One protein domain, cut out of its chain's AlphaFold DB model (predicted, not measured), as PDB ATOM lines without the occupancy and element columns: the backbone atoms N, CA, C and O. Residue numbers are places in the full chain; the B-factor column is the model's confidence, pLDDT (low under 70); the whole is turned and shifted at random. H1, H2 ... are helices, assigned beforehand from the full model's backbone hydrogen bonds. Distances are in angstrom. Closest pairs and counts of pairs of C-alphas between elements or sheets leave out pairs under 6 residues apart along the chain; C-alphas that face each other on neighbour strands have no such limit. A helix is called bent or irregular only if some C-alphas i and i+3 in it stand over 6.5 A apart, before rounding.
ATOM      1  N   THR A 613      14.390 -10.723  11.939       73.56
ATOM      2  CA  THR A 613      13.367 -11.207  12.881       73.56
ATOM      3  C   THR A 613      12.851 -12.600  12.504       73.56
ATOM      4  O   THR A 613      12.730 -13.466  13.370       73.56
ATOM      5  N   ILE A 614      12.603 -12.855  11.213       74.94
ATOM      6  CA  ILE A 614      12.202 -14.181  10.711       74.94
ATOM      7  C   ILE A 614      13.337 -15.195  10.919       74.94
ATOM      8  O   ILE A 614      13.092 -16.289  11.429       74.94
ATOM      9  N   GLN A 615      14.585 -14.823  10.616       77.25
ATOM     10  CA  GLN A 615      15.745 -15.678  10.878       77.25
ATOM     11  C   GLN A 615      15.913 -15.963  12.377       77.25
ATOM     12  O   GLN A 615      16.161 -17.104  12.755       77.25
ATOM     13  N   ALA A 616      15.717 -14.967  13.247       78.12
ATOM     14  CA  ALA A 616      15.762 -15.162  14.695       78.12
ATOM     15  C   ALA A 616      14.656 -16.106  15.200       78.12
ATOM     16  O   ALA A 616      14.901 -16.890  16.116       78.12
ATOM     17  N   LEU A 617      13.464 -16.098  14.592       79.19
ATOM     18  CA  LEU A 617      12.416 -17.068  14.916       79.19
ATOM     19  C   LEU A 617      12.861 -18.496  14.582       79.19
ATOM     20  O   LEU A 617      12.787 -19.364  15.453       79.19
ATOM     21  N   VAL A 618      13.389 -18.716  13.373       81.56
ATOM     22  CA  VAL A 618      13.910 -20.019  12.922       81.56
ATOM     23  C   VAL A 618      15.056 -20.494  13.821       81.56
ATOM     24  O   VAL A 618      14.965 -21.581  14.394       81.56
ATOM     25  N   ASP A 619      16.077 -19.658  14.043       75.69
ATOM     26  CA  ASP A 619      17.175 -19.926  14.980       75.69
ATOM     27  C   ASP A 619      16.641 -20.336  16.363       75.69
ATOM     28  O   ASP A 619      17.091 -21.331  16.936       75.69
ATOM     29  N   SER A 620      15.655 -19.606  16.905       80.56
ATOM     30  CA  SER A 620      15.130 -19.867  18.251       80.56
ATOM     31  C   SER A 620      14.472 -21.244  18.379       80.56
ATOM     32  O   SER A 620      14.465 -21.816  19.471       80.56
ATOM     33  N   CYS A 621      13.948 -21.801  17.286       72.12
ATOM     34  CA  CYS A 621      13.405 -23.158  17.227       72.12
ATOM     35  C   CYS A 621      14.510 -24.216  17.051       72.12
ATOM     36  O   CYS A 621      14.397 -25.314  17.595       72.12
ATOM     37  N   CYS A 622      15.602 -23.884  16.356       68.00
ATOM     38  CA  CYS A 622      16.743 -24.779  16.156       68.00
ATOM     39  C   CYS A 622      17.609 -24.968  17.417       68.00
ATOM     40  O   CYS A 622      18.106 -26.073  17.652       68.00
ATOM     41  N   TYR A 623      17.787 -23.939  18.257       66.19
ATOM     42  CA  TYR A 623      18.601 -24.041  19.480       66.19
ATOM     43  C   TYR A 623      17.871 -24.742  20.635       66.19
ATOM     44  O   TYR A 623      17.406 -24.125  21.598       66.19
ATOM     45  N   ARG A 624      17.817 -26.074  20.551       60.56
ATOM     46  CA  ARG A 624      17.373 -26.956  21.637       60.56
ATOM     47  C   ARG A 624      18.344 -26.880  22.821       60.56
ATOM     48  O   ARG A 624      19.559 -26.869  22.633       60.56
ATOM     49  N   VAL A 625      17.804 -26.859  24.038       68.75
ATOM     50  CA  VAL A 625      18.575 -26.966  25.287       68.75
ATOM     51  C   VAL A 625      18.393 -28.380  25.840       68.75
ATOM     52  O   VAL A 625      17.265 -28.855  25.925       68.75
ATOM     53  N   ASP A 626      19.489 -29.039  26.225       61.66
ATOM     54  CA  ASP A 626      19.505 -30.446  26.677       61.66
ATOM     55  C   ASP A 626      18.763 -30.693  28.012       61.66
ATOM     56  O   ASP A 626      18.552 -31.838  28.411       61.66
ATOM     57  N   GLU A 627      18.391 -29.631  28.730       75.50
ATOM     58  CA  GLU A 627      17.747 -29.676  30.044       75.50
ATOM     59  C   GLU A 627      16.247 -29.322  29.899       75.50
ATOM     60  O   GLU A 627      15.929 -28.251  29.367       75.50
ATOM     61  N   PRO A 628      15.311 -30.200  30.319       63.81
ATOM     62  CA  PRO A 628      13.891 -30.064  29.988       63.81
ATOM     63  C   PRO A 628      13.158 -28.938  30.735       63.81
ATOM     64  O   PRO A 628      12.217 -28.371  30.173       63.81
ATOM     65  N   GLU A 629      13.558 -28.574  31.960       66.31
ATOM     66  CA  GLU A 629      12.963 -27.429  32.663       66.31
ATOM     67  C   GLU A 629      13.387 -26.107  31.996       66.31
ATOM     68  O   GLU A 629      12.557 -25.215  31.800       66.31
ATOM     69  N   VAL A 630      14.652 -25.997  31.572       69.94
ATOM     70  CA  VAL A 630      15.163 -24.842  30.818       69.94
ATOM     71  C   VAL A 630      14.547 -24.780  29.420       69.94
ATOM     72  O   VAL A 630      14.154 -23.697  28.995       69.94
ATOM     73  N   ALA A 631      14.394 -25.907  28.719       71.94
ATOM     74  CA  ALA A 631      13.728 -25.945  27.416       71.94
ATOM     75  C   ALA A 631      12.272 -25.443  27.503       71.94
ATOM     76  O   ALA A 631      11.869 -24.583  26.721       71.94
ATOM     77  N   HIS A 632      11.507 -25.893  28.504       72.44
ATOM     78  CA  HIS A 632      10.141 -25.414  28.745       72.44
ATOM     79  C   HIS A 632      10.092 -23.925  29.147       72.44
ATOM     80  O   HIS A 632       9.182 -23.193  28.743       72.44
ATOM     81  N   ALA A 633      11.093 -23.436  29.886       71.31
ATOM     82  CA  ALA A 633      11.232 -22.012  30.182       71.31
ATOM     83  C   ALA A 633      11.543 -21.179  28.923       71.31
ATOM     84  O   ALA A 633      10.947 -20.116  28.752       71.31
ATOM     85  N   MET A 634      12.417 -21.656  28.027       79.31
ATOM     86  CA  MET A 634      12.703 -20.992  26.747       79.31
ATOM     87  C   MET A 634      11.465 -20.963  25.841       79.31
ATOM     88  O   MET A 634      11.189 -19.927  25.251       79.31
ATOM     89  N   GLU A 635      10.680 -22.044  25.790       77.81
ATOM     90  CA  GLU A 635       9.405 -22.097  25.055       77.81
ATOM     91  C   GLU A 635       8.406 -21.051  25.575       77.81
ATOM     92  O   GLU A 635       7.846 -20.262  24.815       77.81
ATOM     93  N   THR A 636       8.257 -20.971  26.902       78.06
ATOM     94  CA  THR A 636       7.393 -19.977  27.561       78.06
ATOM     95  C   THR A 636       7.836 -18.542  27.250       78.06
ATOM     96  O   THR A 636       6.998 -17.659  27.057       78.06
ATOM     97  N   ILE A 637       9.147 -18.292  27.183       82.88
ATOM     98  CA  ILE A 637       9.705 -16.979  26.834       82.88
ATOM     99  C   ILE A 637       9.530 -16.686  25.337       82.88
ATOM    100  O   ILE A 637       9.150 -15.566  25.005       82.88
ATOM    101  N   ARG A 638       9.728 -17.669  24.442       83.25
ATOM    102  CA  ARG A 638       9.490 -17.512  22.997       83.25
ATOM    103  C   ARG A 638       8.036 -17.134  22.733       83.25
ATOM    104  O   ARG A 638       7.797 -16.126  22.079       83.25
ATOM    105  N   SER A 639       7.088 -17.867  23.320       76.38
ATOM    106  CA  SER A 639       5.654 -17.567  23.223       76.38
ATOM    107  C   SER A 639       5.328 -16.151  23.715       76.38
ATOM    108  O   SER A 639       4.644 -15.409  23.012       76.38
ATOM    109  N   TYR A 640       5.886 -15.720  24.854       72.75
ATOM    110  CA  TYR A 640       5.679 -14.356  25.348       72.75
ATOM    111  C   TYR A 640       6.259 -13.289  24.402       72.75
ATOM    112  O   TYR A 640       5.569 -12.321  24.088       72.75
ATOM    113  N   ILE A 641       7.478 -13.486  23.891       82.69
ATOM    114  CA  ILE A 641       8.123 -12.600  22.907       82.69
ATOM    115  C   ILE A 641       7.268 -12.499  21.635       82.69
ATOM    116  O   ILE A 641       6.907 -11.395  21.236       82.69
ATOM    117  N   THR A 642       6.831 -13.627  21.065       78.94
ATOM    118  CA  THR A 642       6.022 -13.640  19.830       78.94
ATOM    119  C   THR A 642       4.637 -13.003  19.962       78.94
ATOM    120  O   THR A 642       4.050 -12.626  18.953       78.94
ATOM    121  N   MET A 643       4.113 -12.862  21.185       68.88
ATOM    122  CA  MET A 643       2.806 -12.242  21.447       68.88
ATOM    123  C   MET A 643       2.890 -10.767  21.876       68.88
ATOM    124  O   MET A 643       1.845 -10.133  21.988       68.88
ATOM    125  N   ASN A 644       4.086 -10.226  22.153       78.38
ATOM    126  CA  ASN A 644       4.244  -8.875  22.719       78.38
ATOM    127  C   ASN A 644       5.266  -8.012  21.961       78.38
ATOM    128  O   ASN A 644       4.965  -6.863  21.656       78.38
ATOM    129  N   ASP A 645       6.462  -8.535  21.669       79.94
ATOM    130  CA  ASP A 645       7.534  -7.784  21.002       79.94
ATOM    131  C   ASP A 645       8.538  -8.731  20.324       79.94
ATOM    132  O   ASP A 645       9.409  -9.322  20.967       79.94
ATOM    133  N   MET A 646       8.443  -8.838  18.998       76.19
ATOM    134  CA  MET A 646       9.333  -9.663  18.176       76.19
ATOM    135  C   MET A 646      10.786  -9.154  18.134       76.19
ATOM    136  O   MET A 646      11.682  -9.933  17.804       76.19
ATOM    137  N   SER A 647      11.061  -7.892  18.489       78.94
ATOM    138  CA  SER A 647      12.422  -7.326  18.457       78.94
ATOM    139  C   SER A 647      13.356  -7.937  19.510       78.94
ATOM    140  O   SER A 647      14.577  -7.909  19.356       78.94
ATOM    141  N   LEU A 648      12.794  -8.573  20.544       81.62
ATOM    142  CA  LEU A 648      13.529  -9.274  21.604       81.62
ATOM    143  C   LEU A 648      13.978 -10.690  21.195       81.62
ATOM    144  O   LEU A 648      14.760 -11.335  21.900       81.62
ATOM    145  N   LEU A 649      13.509 -11.198  20.054       81.56
ATOM    146  CA  LEU A 649      13.754 -12.567  19.601       81.56
ATOM    147  C   LEU A 649      15.239 -12.877  19.293       81.56
ATOM    148  O   LEU A 649      15.706 -13.942  19.707       81.56
ATOM    149  N   PRO A 650      16.050 -11.969  18.701       83.75
ATOM    150  CA  PRO A 650      17.501 -12.154  18.584       83.75
ATOM    151  C   PRO A 650      18.223 -12.241  19.942       83.75
ATOM    152  O   PRO A 650      19.238 -12.935  20.062       83.75
ATOM    153  N   ALA A 651      17.700 -11.590  20.989       82.50
ATOM    154  CA  ALA A 651      18.255 -11.692  22.339       82.50
ATOM    155  C   ALA A 651      17.957 -13.066  22.970       82.50
ATOM    156  O   ALA A 651      18.846 -13.654  23.591       82.50
ATOM    157  N   LEU A 652      16.764 -13.631  22.735       83.88
ATOM    158  CA  LEU A 652      16.450 -15.017  23.108       83.88
ATOM    159  C   LEU A 652      17.379 -16.013  22.393       83.88
ATOM    160  O   LEU A 652      17.978 -16.865  23.048       83.88
ATOM    161  N   VAL A 653      17.581 -15.857  21.081       84.50
ATOM    162  CA  VAL A 653      18.532 -16.675  20.305       84.50
ATOM    163  C   VAL A 653      19.950 -16.581  20.872       84.50
ATOM    164  O   VAL A 653      20.641 -17.593  20.996       84.50
ATOM    165  N   THR A 654      20.389 -15.382  21.259       84.06
ATOM    166  CA  THR A 654      21.712 -15.158  21.863       84.06
ATOM    167  C   THR A 654      21.836 -15.852  23.224       84.06
ATOM    168  O   THR A 654      22.850 -16.498  23.496       84.06
ATOM    169  N   LEU A 655      20.784 -15.813  24.051       80.19
ATOM    170  CA  LEU A 655      20.711 -16.559  25.309       80.19
ATOM    171  C   LEU A 655      20.774 -18.078  25.074       80.19
ATOM    172  O   LEU A 655      21.551 -18.761  25.741       80.19
ATOM    173  N   GLN A 656      20.021 -18.610  24.109       82.56
ATOM    174  CA  GLN A 656      20.042 -20.036  23.764       82.56
ATOM    175  C   GLN A 656      21.425 -20.487  23.256       82.56
ATOM    176  O   GLN A 656      21.943 -21.504  23.719       82.56
ATOM    177  N   LYS A 657      22.067 -19.700  22.378       79.81
ATOM    178  CA  LYS A 657      23.451 -19.922  21.913       79.81
ATOM    179  C   LYS A 657      24.441 -19.942  23.087       79.81
ATOM    180  O   LYS A 657      25.275 -20.845  23.174       79.81
ATOM    181  N   GLY A 658      24.314 -19.006  24.031       76.44
ATOM    182  CA  GLY A 658      25.126 -18.962  25.251       76.44
ATOM    183  C   GLY A 658      24.919 -20.174  26.170       76.44
ATOM    184  O   GLY A 658      25.891 -20.762  26.646       76.44
ATOM    185  N   LEU A 659      23.671 -20.601  26.380       75.00
ATOM    186  CA  LEU A 659      23.340 -21.789  27.177       75.00
ATOM    187  C   LEU A 659      23.891 -23.077  26.543       75.00
ATOM    188  O   LEU A 659      24.474 -23.895  27.254       75.00
ATOM    189  N   ALA A 660      23.793 -23.225  25.218       71.25
ATOM    190  CA  ALA A 660      24.374 -24.352  24.487       71.25
ATOM    191  C   ALA A 660      25.913 -24.390  24.599       71.25
ATOM    192  O   ALA A 660      26.493 -25.449  24.852       71.25
ATOM    193  N   ALA A 661      26.588 -23.237  24.507       72.75
ATOM    194  CA  ALA A 661      28.037 -23.145  24.715       72.75
ATOM    195  C   ALA A 661      28.453 -23.505  26.158       72.75
ATOM    196  O   ALA A 661      29.462 -24.182  26.373       72.75
ATOM    197  N   ILE A 662      27.659 -23.114  27.161       68.19
ATOM    198  CA  ILE A 662      27.878 -23.497  28.566       68.19
ATOM    199  C   ILE A 662      27.644 -25.002  28.776       68.19
ATOM    200  O   ILE A 662      28.395 -25.628  29.525       68.19
ATOM    201  N   ALA A 663      26.655 -25.605  28.108       63.97
ATOM    202  CA  ALA A 663      26.418 -27.049  28.145       63.97
ATOM    203  C   ALA A 663      27.583 -27.838  27.521       63.97
ATOM    204  O   ALA A 663      28.080 -28.787  28.133       63.97
TER     205      ALA A 663
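What this domain is: This is residues 613 to 663 of the 751 residues of the protein "HTH CENPB-type domain-containing protein" of Toxocara canis (UniProt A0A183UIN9). Three helices lie side by side as a small bundle, their centres making a triangle: H2 and the longest helix, H3, form a long hairpin, and short H1 packs on H3. The printed part has 51 residues, all helix in class, in the order H1, H2, H3, with no named strand. It is compact, with a radius of gyration of the C-alphas of 10.1 A, and elongated, spanning 28 by 18 by 13 A.

How they stand to each other: Start at H3, residues 646 to 663, irregular where C-alphas 647 and 650 are 7.0 A apart. With residues 648 to 656 alone it touches H2, residues 628 to 644, opposite ways at a shallow tilt of 14 degrees; the closest C-alphas, of Leu 648 and Ile 641, are 6.5 A apart. H3 also touches H1, residues 613 to 622, the same way at a shallow tilt of 30 degrees; the closest C-alphas, of Val 653 and Ser 620, are 5.1 A apart. H1 and H2 are close but not clearly touching, with C-alphas of Ser 620 and Arg 638 closest at 7.7 A. Every O i to N i+4 pair is within hydrogen-bond range in H1 and H2, and 12 of 14 in H3.

Where its parts are: Find C-alpha 646 at (9.333, -9.663, 18.176); H3 runs 26.3 A to C-alpha 663 at (26.418, -27.049, 28.145). H2 measures 24.4 A, and H1 14.4 A from C-alpha 613 at (13.367, -11.207, 12.881).

The domain as a whole: The C-alphas of Asn 644 and Ala 663 are farthest apart, at 29.2 A. The printed part has no cut, and both links are tight. The pLDDT is under 70 at residues 622 to 626, 628 to 630, 643 and 662 to 663.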